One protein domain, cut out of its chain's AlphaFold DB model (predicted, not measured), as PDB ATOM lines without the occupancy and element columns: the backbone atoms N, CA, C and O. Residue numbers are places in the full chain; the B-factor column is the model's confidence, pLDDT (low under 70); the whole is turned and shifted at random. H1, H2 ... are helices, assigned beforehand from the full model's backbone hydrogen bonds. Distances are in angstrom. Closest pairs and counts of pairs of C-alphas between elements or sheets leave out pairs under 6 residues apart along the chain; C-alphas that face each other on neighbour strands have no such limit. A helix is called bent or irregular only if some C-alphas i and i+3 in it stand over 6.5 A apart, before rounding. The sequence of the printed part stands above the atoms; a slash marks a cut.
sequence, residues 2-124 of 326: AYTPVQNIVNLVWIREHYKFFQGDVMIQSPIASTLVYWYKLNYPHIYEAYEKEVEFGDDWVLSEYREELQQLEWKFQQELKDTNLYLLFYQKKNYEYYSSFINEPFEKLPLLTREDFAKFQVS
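This is residues 2 to 124 of the 326 residues of an uncharacterized protein of Caulerpa racemosa (UniProt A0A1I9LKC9). Helix H3 runs through the middle of a compact cluster of mostly crossed helices; H1 crosses it steeply, H4 makes a corner with its end, and the longest helix, H6, passes along one side of the cluster. H4, H5 and H9 gather at one end, and the helical hairpin of H7 and H8 is at the other. The printed part has 123 residues with nine named helices, H1 to H9 in chain order, and no named strand: all helix. It is compact, with a radius of gyration of the C-alphas of 14.4 A, and spans 41 by 30 by 28 A.

Start at H1, residues 6 to 16; it touches H3, residues 31 to 43, at a steep tilt of 63 degrees, the closest C-alphas being those of Val 10 and Thr 35, 6.5 A apart. H2, residues 18 to 21, touches no helix. H3 touches H4, residues 45 to 57, with residues 37 to 41 alone, closest at the C-alphas of Lys 41 and Tyr 48, 5.3 A apart. H5, residues 62 to 65, touches H4. H6, residues 67 to 83, touches H1 about perpendicular, at 77 degrees, with residues 77 to 81 alone. H7, residues 86 to 93, and H8, residues 96 to 104, form a hairpin at a shallow tilt of 28 degrees; H8 touches H6. H9, residues 115 to 120, touches H4 at 90 degrees. Every O i to N i+4 pair is within hydrogen-bond range in H3, H4, H6 and H9, against 6 of 7 in H1, 2 of 4 in H7 and 4 of 5 in H8; H2 and H5 are too short for one.

Find C-alpha 6 at (193.096, 71.441, 59.292), where H1 begins. H3 and H4 each measure 18.1 A, H6 24.7 A. H7 is irregular: C-alphas 89 and 92 are 7.5 A apart. H9 ends at C-alpha 120, (192.590, 65.712, 40.257).

The C-alphas farthest apart, of Phe 57 and Gln 92, are 41.6 A apart. The printed part has no cut and no long link. In this model, look for pLDDT under 70 at residues 2, 12 to 31, 85 to 100 and 122.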
ATOM      1  N   ALA A   2     179.716  73.166  61.834       68.12
ATOM      2  CA  ALA A   2     180.798  73.369  62.784       68.12
ATOM      3  C   ALA A   2     182.124  73.494  62.021       68.12
ATOM      4  O   ALA A   2     182.346  72.830  61.011       68.12
ATOM      5  N   TYR A   3     183.024  74.353  62.496       80.94
ATOM      6  CA  TYR A   3     184.322  74.505  61.850       80.94
ATOM      7  C   TYR A   3     185.214  73.287  62.124       80.94
ATOM      8  O   TYR A   3     185.445  72.944  63.286       80.94
ATOM      9  N   THR A   4     185.742  72.651  61.074       78.56
ATOM     10  CA  THR A   4     186.674  71.522  61.185       78.56
ATOM     11  C   THR A   4     188.121  71.988  60.959       78.56
ATOM     12  O   THR A   4     188.475  72.315  59.823       78.56
ATOM     13  N   PRO A   5     188.988  71.969  61.995       81.19
ATOM     14  CA  PRO A   5     190.384  72.397  61.873       81.19
ATOM     15  C   PRO A   5     191.213  71.515  60.933       81.19
ATOM     16  O   PRO A   5     191.051  70.288  60.920       81.19
ATOM     17  N   VAL A   6     192.181  72.123  60.235       82.12
ATOM     18  CA  VAL A   6     193.096  71.441  59.292       82.12
ATOM     19  C   VAL A   6     193.740  70.183  59.891       82.12
ATOM     20  O   VAL A   6     193.750  69.130  59.252       82.12
ATOM     21  N   GLN A   7     194.189  70.236  61.151       77.50
ATOM     22  CA  GLN A   7     194.809  69.105  61.854       77.50
ATOM     23  C   GLN A   7     193.934  67.833  61.874       77.50
ATOM     24  O   GLN A   7     194.471  66.723  61.803       77.50
ATOM     25  N   ASN A   8     192.603  67.956  61.946       75.25
ATOM     26  CA  ASN A   8     191.692  66.803  61.939       75.25
ATOM     27  C   ASN A   8     191.565  66.181  60.543       75.25
ATOM     28  O   ASN A   8     191.528  64.956  60.416       75.25
ATOM     29  N   ILE A   9     191.552  67.017  59.504       75.62
ATOM     30  CA  ILE A   9     191.493  66.595  58.100       75.62
ATOM     31  C   ILE A   9     192.791  65.878  57.725       75.62
ATOM     32  O   ILE A   9     192.753  64.729  57.282       75.62
ATOM     33  N   VAL A  10     193.940  66.502  58.018       74.50
ATOM     34  CA  VAL A  10     195.281  65.917  57.847       74.50
ATOM     35  C   VAL A  10     195.349  64.530  58.484       74.50
ATOM     36  O   VAL A  10     195.744  63.573  57.820       74.50
ATOM     37  N   ASN A  11     194.893  64.379  59.733       71.25
ATOM     38  CA  ASN A  11     194.922  63.100  60.453       71.25
ATOM     39  C   ASN A  11     194.128  61.966  59.774       71.25
ATOM     40  O   ASN A  11     194.464  60.796  59.974       71.25
ATOM     41  N   LEU A  12     193.101  62.277  58.977       66.38
ATOM     42  CA  LEU A  12     192.249  61.285  58.313       66.38
ATOM     43  C   LEU A  12     192.692  60.984  56.879       66.38
ATOM     44  O   LEU A  12     192.801  59.807  56.515       66.38
ATOM     45  N   VAL A  13     193.049  62.011  56.100       65.31
ATOM     46  CA  VAL A  13     193.675  61.850  54.773       65.31
ATOM     47  C   VAL A  13     194.971  61.027  54.907       65.31
ATOM     48  O   VAL A  13     195.197  60.076  54.151       65.31
ATOM     49  N   TRP A  14     195.749  61.270  55.973       64.88
ATOM     50  CA  TRP A  14     196.946  60.507  56.366       64.88
ATOM     51  C   TRP A  14     196.721  59.000  56.609       64.88
ATOM     52  O   TRP A  14     197.676  58.214  56.604       64.88
ATOM     53  N   ILE A  15     195.480  58.561  56.840       59.38
ATOM     54  CA  ILE A  15     195.180  57.193  57.295       59.38
ATOM     55  C   ILE A  15     194.332  56.391  56.328       59.38
ATOM     56  O   ILE A  15     194.527  55.176  56.258       59.38
ATOM     57  N   ARG A  16     193.422  57.024  55.588       56.41
ATOM     58  CA  ARG A  16     192.560  56.304  54.642       56.41
ATOM     59  C   ARG A  16     193.172  56.254  53.246       56.41
ATOM     60  O   ARG A  16     193.152  55.203  52.612       56.41
ATOM     61  N   GLU A  17     193.789  57.349  52.811       53.78
ATOM     62  CA  GLU A  17     194.264  57.508  51.430       53.78
ATOM     63  C   GLU A  17     195.792  57.355  51.375       53.78
ATOM     64  O   GLU A  17     196.318  56.490  50.665       53.78
ATOM     65  N   HIS A  18     196.512  58.031  52.277       51.75
ATOM     66  CA  HIS A  18     197.966  57.892  52.412       51.75
ATOM     67  C   HIS A  18     198.465  56.496  52.826       51.75
ATOM     68  O   HIS A  18     199.622  56.170  52.559       51.75
ATOM     69  N   TYR A  19     197.629  55.627  53.411       41.09
ATOM     70  CA  TYR A  19     198.052  54.250  53.722       41.09
ATOM     71  C   TYR A  19     198.264  53.390  52.470       41.09
ATOM     72  O   TYR A  19     199.040  52.445  52.537       41.09
ATOM     73  N   LYS A  20     197.622  53.732  51.342       41.09
ATOM     74  CA  LYS A  20     197.923  53.150  50.023       41.09
ATOM     75  C   LYS A  20     199.034  53.927  49.323       41.09
ATOM     76  O   LYS A  20     199.994  53.331  48.850       41.09
ATOM     77  N   PHE A  21     198.938  55.256  49.331       34.75
ATOM     78  CA  PHE A  21     199.894  56.162  48.683       34.75
ATOM     79  C   PHE A  21     201.350  55.909  49.109       34.75
ATOM     80  O   PHE A  21     202.258  55.913  48.286       34.75
ATOM     81  N   PHE A  22     201.585  55.609  50.391       35.06
ATOM     82  CA  PHE A  22     202.922  55.314  50.912       35.06
ATOM     83  C   PHE A  22     203.347  53.837  50.863       35.06
ATOM     84  O   PHE A  22     204.391  53.520  51.441       35.06
ATOM     85  N   GLN A  23     202.581  52.951  50.214       35.66
ATOM     86  CA  GLN A  23     202.925  51.530  50.065       35.66
ATOM     87  C   GLN A  23     203.620  51.167  48.740       35.66
ATOM     88  O   GLN A  23     204.131  50.056  48.657       35.66
ATOM     89  N   GLY A  24     203.725  52.078  47.762       33.47
ATOM     90  CA  GLY A  24     204.587  51.859  46.589       33.47
ATOM     91  C   GLY A  24     204.362  52.827  45.426       33.47
ATOM     92  O   GLY A  24     205.244  53.617  45.102       33.47
ATOM     93  N   ASP A  25     203.176  52.773  44.820       30.28
ATOM     94  CA  ASP A  25     203.047  53.022  43.373       30.28
ATOM     95  C   ASP A  25     202.512  54.399  42.933       30.28
ATOM     96  O   ASP A  25     202.258  54.597  41.746       30.28
ATOM     97  N   VAL A  26     202.341  55.380  43.832       35.56
ATOM     98  CA  VAL A  26     201.971  56.755  43.427       35.56
ATOM     99  C   VAL A  26     202.753  57.808  44.218       35.56
ATOM    100  O   VAL A  26     202.414  58.135  45.351       35.56
ATOM    101  N   MET A  27     203.770  58.409  43.594       36.81
ATOM    102  CA  MET A  27     204.412  59.653  44.057       36.81
ATOM    103  C   MET A  27     204.138  60.801  43.072       36.81
ATOM    104  O   MET A  27     205.064  61.355  42.489       36.81
ATOM    105  N   ILE A  28     202.855  61.103  42.830       40.66
ATOM    106  CA  ILE A  28     202.428  62.020  41.747       40.66
ATOM    107  C   ILE A  28     201.506  63.163  42.232       40.66
ATOM    108  O   ILE A  28     201.397  64.184  41.561       40.66
ATOM    109  N   GLN A  29     200.853  63.050  43.397       53.56
ATOM    110  CA  GLN A  29     199.849  64.033  43.848       53.56
ATOM    111  C   GLN A  29     200.354  64.937  44.981       53.56
ATOM    112  O   GLN A  29     201.005  64.466  45.914       53.56
ATOM    113  N   SER A  30     200.002  66.227  44.916       66.94
ATOM    114  CA  SER A  30     200.280  67.208  45.971       66.94
ATOM    115  C   SER A  30     199.369  66.954  47.181       66.94
ATOM    116  O   SER A  30     198.151  67.154  47.086       66.94
ATOM    117  N   PRO A  31     199.915  66.538  48.341       67.38
ATOM    118  CA  PRO A  31     199.096  66.234  49.510       67.38
ATOM    119  C   PRO A  31     198.549  67.509  50.167       67.38
ATOM    120  O   PRO A  31     197.572  67.447  50.911       67.38
ATOM    121  N   ILE A  32     199.141  68.671  49.867       75.94
ATOM    122  CA  ILE A  32     198.675  69.991  50.305       75.94
ATOM    123  C   ILE A  32     197.396  70.356  49.559       75.94
ATOM    124  O   ILE A  32     196.377  70.573  50.204       75.94
ATOM    125  N   ALA A  33     197.429  70.326  48.222       77.31
ATOM    126  CA  ALA A  33     196.269  70.636  47.388       77.31
ATOM    127  C   ALA A  33     195.095  69.692  47.688       77.31
ATOM    128  O   ALA A  33     193.972  70.148  47.878       77.31
ATOM    129  N   SER A  34     195.373  68.396  47.876       76.25
ATOM    130  CA  SER A  34     194.363  67.438  48.345       76.25
ATOM    131  C   SER A  34     193.760  67.870  49.691       76.25
ATOM    132  O   SER A  34     192.549  68.033  49.803       76.25
ATOM    133  N   THR A  35     194.591  68.113  50.716       79.38
ATOM    134  CA  THR A  35     194.136  68.537  52.059       79.38
ATOM    135  C   THR A  35     193.337  69.848  52.022       79.38
ATOM    136  O   THR A  35     192.397  70.012  52.798       79.38
ATOM    137  N   LEU A  36     193.674  70.757  51.105       84.56
ATOM    138  CA  LEU A  36     192.988  72.028  50.891       84.56
ATOM    139  C   LEU A  36     191.612  71.841  50.222       84.56
ATOM    140  O   LEU A  36     190.632  72.368  50.738       84.56
ATOM    141  N   VAL A  37     191.483  70.999  49.184       84.38
ATOM    142  CA  VAL A  37     190.172  70.590  48.620       84.38
ATOM    143  C   VAL A  37     189.281  69.950  49.697       84.38
ATOM    144  O   VAL A  37     188.098  70.277  49.816       84.38
ATOM    145  N   TYR A  38     189.856  69.089  50.545       80.50
ATOM    146  CA  TYR A  38     189.167  68.502  51.700       80.50
ATOM    147  C   TYR A  38     188.683  69.550  52.721       80.50
ATOM    148  O   TYR A  38     187.607  69.394  53.301       80.50
ATOM    149  N   TRP A  39     189.467  70.606  52.949       85.94
ATOM    150  CA  TRP A  39     189.143  71.702  53.866       85.94
ATOM    151  C   TRP A  39     188.083  72.648  53.293       85.94
ATOM    152  O   TRP A  39     187.165  73.021  54.025       85.94
ATOM    153  N   TYR A  40     188.129  72.938  51.988       87.00
ATOM    154  CA  TYR A  40     187.053  73.631  51.280       87.00
ATOM    155  C   TYR A  40     185.724  72.871  51.399       87.00
ATOM    156  O   TYR A  40     184.747  73.456  51.861       87.00
ATOM    157  N   LYS A  41     185.692  71.558  51.112       83.25
ATOM    158  CA  LYS A  41     184.453  70.752  51.188       83.25
ATOM    159  C   LYS A  41     183.761  70.806  52.555       83.25
ATOM    160  O   LYS A  41     182.537  70.751  52.620       83.25
ATOM    161  N   LEU A  42     184.538  70.858  53.638       79.19
ATOM    162  CA  LEU A  42     184.012  70.842  55.005       79.19
ATOM    163  C   LEU A  42     183.636  72.221  55.550       79.19
ATOM    164  O   LEU A  42     182.678  72.321  56.310       79.19
ATOM    165  N   ASN A  43     184.404  73.260  55.218       84.25
ATOM    166  CA  ASN A  43     184.283  74.564  55.872       84.25
ATOM    167  C   ASN A  43     183.665  75.653  54.977       84.25
ATOM    168  O   ASN A  43     183.124  76.620  55.510       84.25
ATOM    169  N   TYR A  44     183.724  75.492  53.651       87.75
ATOM    170  CA  TYR A  44     183.246  76.457  52.650       87.75
ATOM    171  C   TYR A  44     182.566  75.692  51.495       87.75
ATOM    172  O   TYR A  44     183.070  75.674  50.366       87.75
ATOM    173  N   PRO A  45     181.448  74.989  51.771       83.19
ATOM    174  CA  PRO A  45     180.801  74.117  50.792       83.19
ATOM    175  C   PRO A  45     180.349  74.878  49.541       83.19
ATOM    176  O   PRO A  45     180.358  74.296  48.466       83.19
ATOM    177  N   HIS A  46     180.032  76.175  49.650       85.69
ATOM    178  CA  HIS A  46     179.661  77.027  48.516       85.69
ATOM    179  C   HIS A  46     180.780  77.120  47.471       85.69
ATOM    180  O   HIS A  46     180.519  76.915  46.289       85.69
ATOM    181  N   ILE A  47     182.027  77.332  47.906       87.31
ATOM    182  CA  ILE A  47     183.211  77.340  47.033       87.31
ATOM    183  C   ILE A  47     183.450  75.952  46.438       87.31
ATOM    184  O   ILE A  47     183.695  75.815  45.243       87.31
ATOM    185  N   TYR A  48     183.360  74.905  47.259       87.38
ATOM    186  CA  TYR A  48     183.576  73.538  46.791       87.38
ATOM    187  C   TYR A  48     182.520  73.108  45.747       87.38
ATOM    188  O   TYR A  48     182.868  72.493  44.743       87.38
ATOM    189  N   GLU A  49     181.245  73.461  45.941       86.12
ATOM    190  CA  GLU A  49     180.166  73.233  44.969       86.12
ATOM    191  C   GLU A  49     180.312  74.093  43.708       86.12
ATOM    192  O   GLU A  49     179.913  73.660  42.626       86.12
ATOM    193  N   ALA A  50     180.863  75.305  43.823       87.44
ATOM    194  CA  ALA A  50     181.190  76.140  42.673       87.44
ATOM    195  C   ALA A  50     182.283  75.477  41.816       87.44
ATOM    196  O   ALA A  50     182.098  75.329  40.608       87.44
ATOM    197  N   TYR A  51     183.351  74.966  42.440       88.12
ATOM    198  CA  TYR A  51     184.382  74.195  41.740       88.12
ATOM    199  C   TYR A  51     183.873  72.856  41.181       88.12
ATOM    200  O   TYR A  51     184.271  72.492  40.079       88.12
ATOM    201  N   GLU A  52     182.984  72.120  41.864       83.38
ATOM    202  CA  GLU A  52     182.385  70.906  41.272       83.38
ATOM    203  C   GLU A  52     181.570  71.232  40.003       83.38
ATOM    204  O   GLU A  52     181.647  70.471  39.040       83.38
ATOM    205  N   LYS A  53     180.886  72.387  39.941       85.06
ATOM    206  CA  LYS A  53     180.200  72.867  38.723       85.06
ATOM    207  C   LYS A  53     181.179  73.314  37.635       85.06
ATOM    208  O   LYS A  53     181.003  72.942  36.483       85.06
ATOM    209  N   GLU A  54     182.220  74.069  37.979       86.62
ATOM    210  CA  GLU A  54     183.297  74.453  37.045       86.62
ATOM    211  C   GLU A  54     183.980  73.208  36.434       86.62
ATOM    212  O   GLU A  54     184.236  73.168  35.230       86.62
ATOM    213  N   VAL A  55     184.164  72.132  37.212       83.69
ATOM    214  CA  VAL A  55     184.640  70.819  36.726       83.69
ATOM    215  C   VAL A  55     183.604  70.074  35.864       83.69
ATOM    216  O   VAL A  55     184.004  69.370  34.936       83.69
ATOM    217  N   GLU A  56     182.301  70.191  36.144       80.94
ATOM    218  CA  GLU A  56     181.229  69.518  35.385       80.94
ATOM    219  C   GLU A  56     180.925  70.193  34.035       80.94
ATOM    220  O   GLU A  56     180.765  69.500  33.028       80.94
ATOM    221  N   PHE A  57     180.864  71.528  33.999       82.81
ATOM    222  CA  PHE A  57     180.445  72.300  32.820       82.81
ATOM    223  C   PHE A  57     181.613  72.849  31.988       82.81
ATOM    224  O   PHE A  57     181.452  73.059  30.787       82.81
ATOM    225  N   GLY A  58     182.801  73.017  32.579       78.75
ATOM    226  CA  GLY A  58     184.004  73.476  31.874       78.75
ATOM    227  C   GLY A  58     184.143  74.998  31.729       78.75
ATOM    228  O   GLY A  58     185.047  75.453  31.023       78.75
ATOM    229  N   ASP A  59     183.294  75.774  32.404       77.75
ATOM    230  CA  ASP A  59     183.401  77.231  32.514       77.75
ATOM    231  C   ASP A  59     184.359  77.607  33.656       77.75
ATOM    232  O   ASP A  59     184.116  77.225  34.797       77.75
ATOM    233  N   ASP A  60     185.422  78.368  33.373       75.50
ATOM    234  CA  ASP A  60     186.427  78.799  34.364       75.50
ATOM    235  C   ASP A  60     186.065  80.178  34.966       75.50
ATOM    236  O   ASP A  60     186.550  81.219  34.512       75.50
ATOM    237  N   TRP A  61     185.185  80.199  35.975       81.81
ATOM    238  CA  TRP A  61     184.620  81.420  36.582       81.81
ATOM    239  C   TRP A  61     184.921  81.578  38.079       81.81
ATOM    240  O   TRP A  61     184.991  82.713  38.560       81.81
ATOM    241  N   VAL A  62     185.169  80.499  38.825       83.31
ATOM    242  CA  VAL A  62     185.328  80.539  40.291       83.31
ATOM    243  C   VAL A  62     186.557  81.359  40.696       83.31
ATOM    244  O   VAL A  62     186.481  82.190  41.602       83.31
ATOM    245  N   LEU A  63     187.658  81.226  39.951       80.56
ATOM    246  CA  LEU A  63     188.873  82.037  40.124       80.56
ATOM    247  C   LEU A  63     188.696  83.526  39.764       80.56
ATOM    248  O   LEU A  63     189.574  84.329  40.086       80.56
ATOM    249  N   SER A  64     187.596  83.899  39.101       82.94
ATOM    250  CA  SER A  64     187.252  85.292  38.781       82.94
ATOM    251  C   SER A  64     186.281  85.913  39.789       82.94
ATOM    252  O   SER A  64     186.441  87.081  40.133       82.94
ATOM    253  N   GLU A  65     185.328  85.131  40.303       86.06
ATOM    254  CA  GLU A  65     184.295  85.598  41.234       86.06
ATOM    255  C   GLU A  65     184.807  85.607  42.685       86.06
ATOM    256  O   GLU A  65     184.631  86.589  43.401       86.06
ATOM    257  N   TYR A  66     185.527  84.559  43.099       85.31
ATOM    258  CA  TYR A  66     185.943  84.349  44.493       85.31
ATOM    259  C   TYR A  66     187.414  84.687  44.764       85.31
ATOM    260  O   TYR A  66     187.924  84.361  45.833       85.31
ATOM    261  N   ARG A  67     188.135  85.323  43.829       86.56
ATOM    262  CA  ARG A  67     189.611  85.430  43.865       86.56
ATOM    263  C   ARG A  67     190.182  85.943  45.195       86.56
ATOM    264  O   ARG A  67     191.177  85.409  45.682       86.56
ATOM    265  N   GLU A  68     189.563  86.969  45.776       87.94
ATOM    266  CA  GLU A  68     189.998  87.558  47.050       87.94
ATOM    267  C   GLU A  68     189.605  86.703  48.265       87.94
ATOM    268  O   GLU A  68     190.403  86.574  49.196       87.94
ATOM    269  N   GLU A  69     188.422  86.073  48.248       90.88
ATOM    270  CA  GLU A  69     187.990  85.126  49.287       90.88
ATOM    271  C   GLU A  69     188.920  83.906  49.299       90.88
ATOM    272  O   GLU A  69     189.485  83.580  50.339       90.88
ATOM    273  N   LEU A  70     189.180  83.303  48.134       90.25
ATOM    274  CA  LEU A  70     190.112  82.186  47.965       90.25
ATOM    275  C   LEU A  70     191.503  82.523  48.514       90.25
ATOM    276  O   LEU A  70     192.028  81.769  49.328       90.25
ATOM    277  N   GLN A  71     192.085  83.675  48.161       89.94
ATOM    278  CA  GLN A  71     193.432  84.022  48.630       89.94
ATOM    279  C   GLN A  71     193.488  84.252  50.156       89.94
ATOM    280  O   GLN A  71     194.458  83.857  50.806       89.94
ATOM    281  N   GLN A  72     192.425  84.794  50.766       91.38
ATOM    282  CA  GLN A  72     192.290  84.871  52.230       91.38
ATOM    283  C   GLN A  72     192.096  83.491  52.882       91.38
ATOM    284  O   GLN A  72     192.645  83.225  53.957       91.38
ATOM    285  N   LEU A  73     191.336  82.601  52.246       92.06
ATOM    286  CA  LEU A  73     191.067  81.256  52.742       92.06
ATOM    287  C   LEU A  73     192.305  80.358  52.658       92.06
ATOM    288  O   LEU A  73     192.624  79.689  53.639       92.06
ATOM    289  N   GLU A  74     193.072  80.400  51.573       90.06
ATOM    290  CA  GLU A  74     194.340  79.669  51.480       90.06
ATOM    291  C   GLU A  74     195.384  80.191  52.470       90.06
ATOM    292  O   GLU A  74     196.142  79.404  53.034       90.06
ATOM    293  N   TRP A  75     195.377  81.491  52.775       90.44
ATOM    294  CA  TRP A  75     196.218  82.053  53.833       90.44
ATOM    295  C   TRP A  75     195.810  81.569  55.226       90.44
ATOM    296  O   TRP A  75     196.674  81.189  56.023       90.44
ATOM    297  N   LYS A  76     194.505  81.520  55.521       91.19
ATOM    298  CA  LYS A  76     193.982  80.929  56.762       91.19
ATOM    299  C   LYS A  76     194.357  79.449  56.864       91.19
ATOM    300  O   LYS A  76     194.852  79.019  57.907       91.19
ATOM    301  N   PHE A  77     194.185  78.690  55.781       89.69
ATOM    302  CA  PHE A  77     194.620  77.300  55.690       89.69
ATOM    303  C   PHE A  77     196.123  77.175  55.949       89.69
ATOM    304  O   PHE A  77     196.514  76.363  56.779       89.69
ATOM    305  N   GLN A  78     196.963  78.010  55.328       87.75
ATOM    306  CA  GLN A  78     198.412  78.010  55.540       87.75
ATOM    307  C   GLN A  78     198.782  78.281  57.011       87.75
ATOM    308  O   GLN A  78     199.727  77.670  57.504       87.75
ATOM    309  N   GLN A  79     198.047  79.132  57.740       87.81
ATOM    310  CA  GLN A  79     198.309  79.356  59.169       87.81
ATOM    311  C   GLN A  79     197.895  78.137  60.011       87.81
ATOM    312  O   GLN A  79     198.705  77.620  60.777       87.81
ATOM    313  N   GLU A  80     196.697  77.580  59.806       87.31
ATOM    314  CA  GLU A  80     196.287  76.347  60.502       87.31
ATOM    315  C   GLU A  80     197.164  75.133  60.133       87.31
ATOM    316  O   GLU A  80     197.308  74.196  60.922       87.31
ATOM    317  N   LEU A  81     197.794  75.152  58.956       81.12
ATOM    318  CA  LEU A  81     198.773  74.167  58.501       81.12
ATOM    319  C   LEU A  81     200.155  74.345  59.171       81.12
ATOM    320  O   LEU A  81     200.901  73.372  59.248       81.12
ATOM    321  N   LYS A  82     200.481  75.539  59.697       77.12
ATOM    322  CA  LYS A  82     201.654  75.787  60.568       77.12
ATOM    323  C   LYS A  82     201.409  75.309  61.996       77.12
ATOM    324  O   LYS A  82     202.288  74.686  62.589       77.12
ATOM    325  N   ASP A  83     200.215  75.575  62.525       73.75
ATOM    326  CA  ASP A  83     199.799  75.122  63.858       73.75
ATOM    327  C   ASP A  83     199.612  73.593  63.906       73.75
ATOM    328  O   ASP A  83     199.898  72.937  64.914       73.75
ATOM    329  N   THR A  84     199.196  72.999  62.783       70.88
ATOM    330  CA  THR A  84     199.280  71.556  62.534       70.88
ATOM    331  C   THR A  84     200.750  71.135  62.535       70.88
ATOM    332  O   THR A  84     201.515  71.513  61.652       70.88
ATOM    333  N   ASN A  85     201.170  70.288  63.482       64.06
ATOM    334  CA  ASN A  85     202.580  69.901  63.605       64.06
ATOM    335  C   ASN A  85     202.978  68.802  62.594       64.06
ATOM    336  O   ASN A  85     203.300  67.661  62.940       64.06
ATOM    337  N   LEU A  86     202.935  69.168  61.313       64.19
ATOM    338  CA  LEU A  86     203.264  68.329  60.163       64.19
ATOM    339  C   LEU A  86     204.696  67.806  60.201       64.19
ATOM    340  O   LEU A  86     204.935  66.680  59.774       64.19
ATOM    341  N   TYR A  87     205.642  68.593  60.721       55.25
ATOM    342  CA  TYR A  87     207.052  68.211  60.764       55.25
ATOM    343  C   TYR A  87     207.227  66.824  61.400       55.25
ATOM    344  O   TYR A  87     207.895  65.962  60.834       55.25
ATOM    345  N   LEU A  88     206.520  66.561  62.503       53.62
ATOM    346  CA  LEU A  88     206.479  65.252  63.158       53.62
ATOM    347  C   LEU A  88     205.894  64.148  62.262       53.62
ATOM    348  O   LEU A  88     206.443  63.050  62.202       53.62
ATOM    349  N   LEU A  89     204.790  64.423  61.562       52.94
ATOM    350  CA  LEU A  89     204.116  63.450  60.694       52.94
ATOM    351  C   LEU A  89     204.980  63.049  59.482       52.94
ATOM    352  O   LEU A  89     204.933  61.891  59.063       52.94
ATOM    353  N   PHE A  90     205.795  63.970  58.957       55.56
ATOM    354  CA  PHE A  90     206.595  63.767  57.741       55.56
ATOM    355  C   PHE A  90     208.083  63.449  57.981       55.56
ATOM    356  O   PHE A  90     208.740  62.958  57.059       55.56
ATOM    357  N   TYR A  91     208.604  63.630  59.203       49.91
ATOM    358  CA  TYR A  91     210.015  63.412  59.573       49.91
ATOM    359  C   TYR A  91     210.588  62.077  59.060       49.91
ATOM    360  O   TYR A  91     211.637  62.042  58.420       49.91
ATOM    361  N   GLN A  92     209.849  60.975  59.243       45.81
ATOM    362  CA  GLN A  92     210.276  59.624  58.842       45.81
ATOM    363  C   GLN A  92     210.371  59.390  57.323       45.81
ATOM    364  O   GLN A  92     210.856  58.339  56.907       45.81
ATOM    365  N   LYS A  93     209.886  60.314  56.483       55.00
ATOM    366  CA  LYS A  93     209.840  60.150  55.019       55.00
ATOM    367  C   LYS A  93     210.585  61.226  54.229       55.00
ATOM    368  O   LYS A  93     210.518  61.188  53.010       55.00
ATOM    369  N   LYS A  94     211.287  62.164  54.881       54.03
ATOM    370  CA  LYS A  94     212.031  63.292  54.264       54.03
ATOM    371  C   LYS A  94     211.219  64.273  53.393       54.03
ATOM    372  O   LYS A  94     211.688  65.374  53.154       54.03
ATOM    373  N   ASN A  95     209.969  63.973  53.038       54.50
ATOM    374  CA  ASN A  95     209.070  64.856  52.276       54.50
ATOM    375  C   ASN A  95     208.577  66.110  53.050       54.50
ATOM    376  O   ASN A  95     207.546  66.676  52.696       54.50
ATOM    377  N   TYR A  96     209.276  66.553  54.105       56.41
ATOM    378  CA  TYR A  96     208.935  67.781  54.840       56.41
ATOM    379  C   TYR A  96     209.150  69.043  53.987       56.41
ATOM    380  O   TYR A  96     208.498  70.057  54.217       56.41
ATOM    381  N   GLU A  97     210.031  68.977  52.986       60.28
ATOM    382  CA  GLU A  97     210.451  70.113  52.154       60.28
ATOM    383  C   GLU A  97     209.292  70.694  51.331       60.28
ATOM    384  O   GLU A  97     209.122  71.909  51.304       60.28
ATOM    385  N   TYR A  98     208.421  69.839  50.780       61.84
ATOM    386  CA  TYR A  98     207.209  70.248  50.051       61.84
ATOM    387  C   TYR A  98     206.193  71.005  50.918       61.84
ATOM    388  O   TYR A  98     205.479  71.868  50.418       61.84
ATOM    389  N   TYR A  99     206.116  70.682  52.212       64.81
ATOM    390  CA  TYR A  99     205.298  71.437  53.161       64.81
ATOM    391  C   TYR A  99     206.008  72.707  53.619       64.81
ATOM    392  O   TYR A  99     205.360  73.735  53.779       64.81
ATOM    393  N   SER A 100     207.332  72.652  53.790       65.75
ATOM    394  CA  SER A 100     208.156  73.793  54.188       65.75
ATOM    395  C   SER A 100     208.116  74.928  53.161       65.75
ATOM    396  O   SER A 100     208.023  76.082  53.565       65.75
ATOM    397  N   SER A 101     208.133  74.639  51.855       70.38
ATOM    398  CA  SER A 101     207.970  75.677  50.828       70.38
ATOM    399  C   SER A 101     206.609  76.364  50.948       70.38
ATOM    400  O   SER A 101     206.556  77.553  51.244       70.38
ATOM    401  N   PHE A 102     205.510  75.607  50.855       74.62
ATOM    402  CA  PHE A 102     204.149  76.151  50.943       74.62
ATOM    403  C   PHE A 102     203.878  76.919  52.247       74.62
ATOM    404  O   PHE A 102     203.166  77.916  52.228       74.62
ATOM    405  N   ILE A 103     204.441  76.487  53.382       77.31
ATOM    406  CA  ILE A 103     204.288  77.155  54.688       77.31
ATOM    407  C   ILE A 103     205.032  78.495  54.771       77.31
ATOM    408  O   ILE A 103     204.586  79.391  55.492       77.31
ATOM    409  N   ASN A 104     206.158  78.636  54.072       79.19
ATOM    410  CA  ASN A 104     206.974  79.852  54.091       79.19
ATOM    411  C   ASN A 104     206.685  80.796  52.906       79.19
ATOM    412  O   ASN A 104     207.237  81.894  52.865       79.19
ATOM    413  N   GLU A 105     205.825  80.397  51.965       82.56
ATOM    414  CA  GLU A 105     205.401  81.240  50.846       82.56
ATOM    415  C   GLU A 105     204.590  82.459  51.358       82.56
ATOM    416  O   GLU A 105     203.730  82.302  52.234       82.56
ATOM    417  N   PRO A 106     204.847  83.689  50.875       84.94
ATOM    418  CA  PRO A 106     204.104  84.873  51.298       84.94
ATOM    419  C   PRO A 106     202.690  84.909  50.694       84.94
ATOM    420  O   PRO A 106     202.407  84.265  49.683       84.94
ATOM    421  N   PHE A 107     201.811  85.700  51.315       82.25
ATOM    422  CA  PHE A 107     200.385  85.818  50.986       82.25
ATOM    423  C   PHE A 107     200.111  86.021  49.487       82.25
ATOM    424  O   PHE A 107     199.250  85.363  48.902       82.25
ATOM    425  N   GLU A 108     200.883  86.899  48.848       83.38
ATOM    426  CA  GLU A 108     200.719  87.320  47.455       83.38
ATOM    427  C   GLU A 108     201.057  86.209  46.447       83.38
ATOM    428  O   GLU A 108     200.692  86.314  45.276       83.38
ATOM    429  N   LYS A 109     201.755  85.155  46.894       82.50
ATOM    430  CA  LYS A 109     202.270  84.051  46.070       82.50
ATOM    431  C   LYS A 109     201.632  82.694  46.373       82.50
ATOM    432  O   LYS A 109     202.073  81.690  45.814       82.50
ATOM    433  N   LEU A 110     200.618  82.640  47.241       82.12
ATOM    434  CA  LEU A 110     199.893  81.396  47.496       82.12
ATOM    435  C   LEU A 110     199.329  80.817  46.182       82.12
ATOM    436  O   LEU A 110     198.691  81.552  45.420       82.12
ATOM    437  N   PRO A 111     199.578  79.528  45.886       80.00
ATOM    438  CA  PRO A 111     199.147  78.909  44.642       80.00
ATOM    439  C   PRO A 111     197.660  78.542  44.707       80.00
ATOM    440  O   PRO A 111     197.324  77.409  45.056       80.00
ATOM    441  N   LEU A 112     196.809  79.504  44.326       85.88
ATOM    442  CA  LEU A 112     195.353  79.338  44.245       85.88
ATOM    443  C   LEU A 112     194.974  78.049  43.513       85.88
ATOM    444  O   LEU A 112     195.400  77.833  42.374       85.88
ATOM    445  N   LEU A 113     194.139  77.222  44.146       83.88
ATOM    446  CA  LEU A 113     193.642  76.001  43.517       83.88
ATOM    447  C   LEU A 113     192.835  76.296  42.248       83.88
ATOM    448  O   LEU A 113     191.989  77.191  42.197       83.88
ATOM    449  N   THR A 114     193.060  75.476  41.227       84.88
ATOM    450  CA  THR A 114     192.373  75.565  39.935       84.88
ATOM    451  C   THR A 114     191.294  74.492  39.790       84.88
ATOM    452  O   THR A 114     191.305  73.486  40.509       84.88
ATOM    453  N   ARG A 115     190.424  74.630  38.777       83.31
ATOM    454  CA  ARG A 115     189.561  73.543  38.280       83.31
ATOM    455  C   ARG A 115     190.299  72.211  38.170       83.31
ATOM    456  O   ARG A 115     189.767  71.169  38.553       83.31
ATOM    457  N   GLU A 116     191.527  72.225  37.647       83.19
ATOM    458  CA  GLU A 116     192.297  70.997  37.476       83.19
ATOM    459  C   GLU A 116     192.652  70.337  38.812       83.19
ATOM    460  O   GLU A 116     192.683  69.112  38.880       83.19
ATOM    461  N   ASP A 117     192.914  71.102  39.871       81.75
ATOM    462  CA  ASP A 117     193.230  70.552  41.191       81.75
ATOM    463  C   ASP A 117     191.995  69.917  41.831       81.75
ATOM    464  O   ASP A 117     192.055  68.777  42.297       81.75
ATOM    465  N   PHE A 118     190.841  70.586  41.765       78.88
ATOM    466  CA  PHE A 118     189.573  70.006  42.218       78.88
ATOM    467  C   PHE A 118     189.195  68.747  41.418       78.88
ATOM    468  O   PHE A 118     188.748  67.763  42.011       78.88
ATOM    469  N   ALA A 119     189.454  68.713  40.106       78.31
ATOM    470  CA  ALA A 119     189.277  67.515  39.282       78.31
ATOM    471  C   ALA A 119     190.261  66.380  39.647       78.31
ATOM    472  O   ALA A 119     189.861  65.218  39.732       78.31
ATOM    473  N   LYS A 120     191.541  66.692  39.897       74.62
ATOM    474  CA  LYS A 120     192.590  65.712  40.257       74.62
ATOM    475  C   LYS A 120     192.423  65.137  41.667       74.62
ATOM    476  O   LYS A 120     192.864  64.010  41.906       74.62
ATOM    477  N   PHE A 121     191.820  65.891  42.589       71.31
ATOM    478  CA  PHE A 121     191.714  65.550  44.015       71.31
ATOM    479  C   PHE A 121     190.263  65.358  44.499       71.31
ATOM    480  O   PHE A 121     189.981  65.527  45.686       71.31
ATOM    481  N   GLN A 122     189.340  64.976  43.602       68.44
ATOM    482  CA  GLN A 122     187.942  64.700  43.955       68.44
ATOM    483  C   GLN A 122     187.813  63.713  45.127       68.44
ATOM    484  O   GLN A 122     188.337  62.595  45.111       68.44
ATOM    485  N   VAL A 123     187.046  64.115  46.142       70.81
ATOM    486  CA  VAL A 123     186.914  63.357  47.388       70.81
ATOM    487  C   VAL A 123     186.136  62.058  47.165       70.81
ATOM    488  O   VAL A 123     184.959  62.080  46.795       70.81
ATOM    489  N   SER A 124     186.748  60.908  47.473       76.31
ATOM    490  CA  SER A 124     186.089  59.603  47.313       76.31
ATOM    491  C   SER A 124     184.806  59.504  48.154       76.31
ATOM    492  O   SER A 124     184.768  59.979  49.288       76.31
TER     493      SER A 124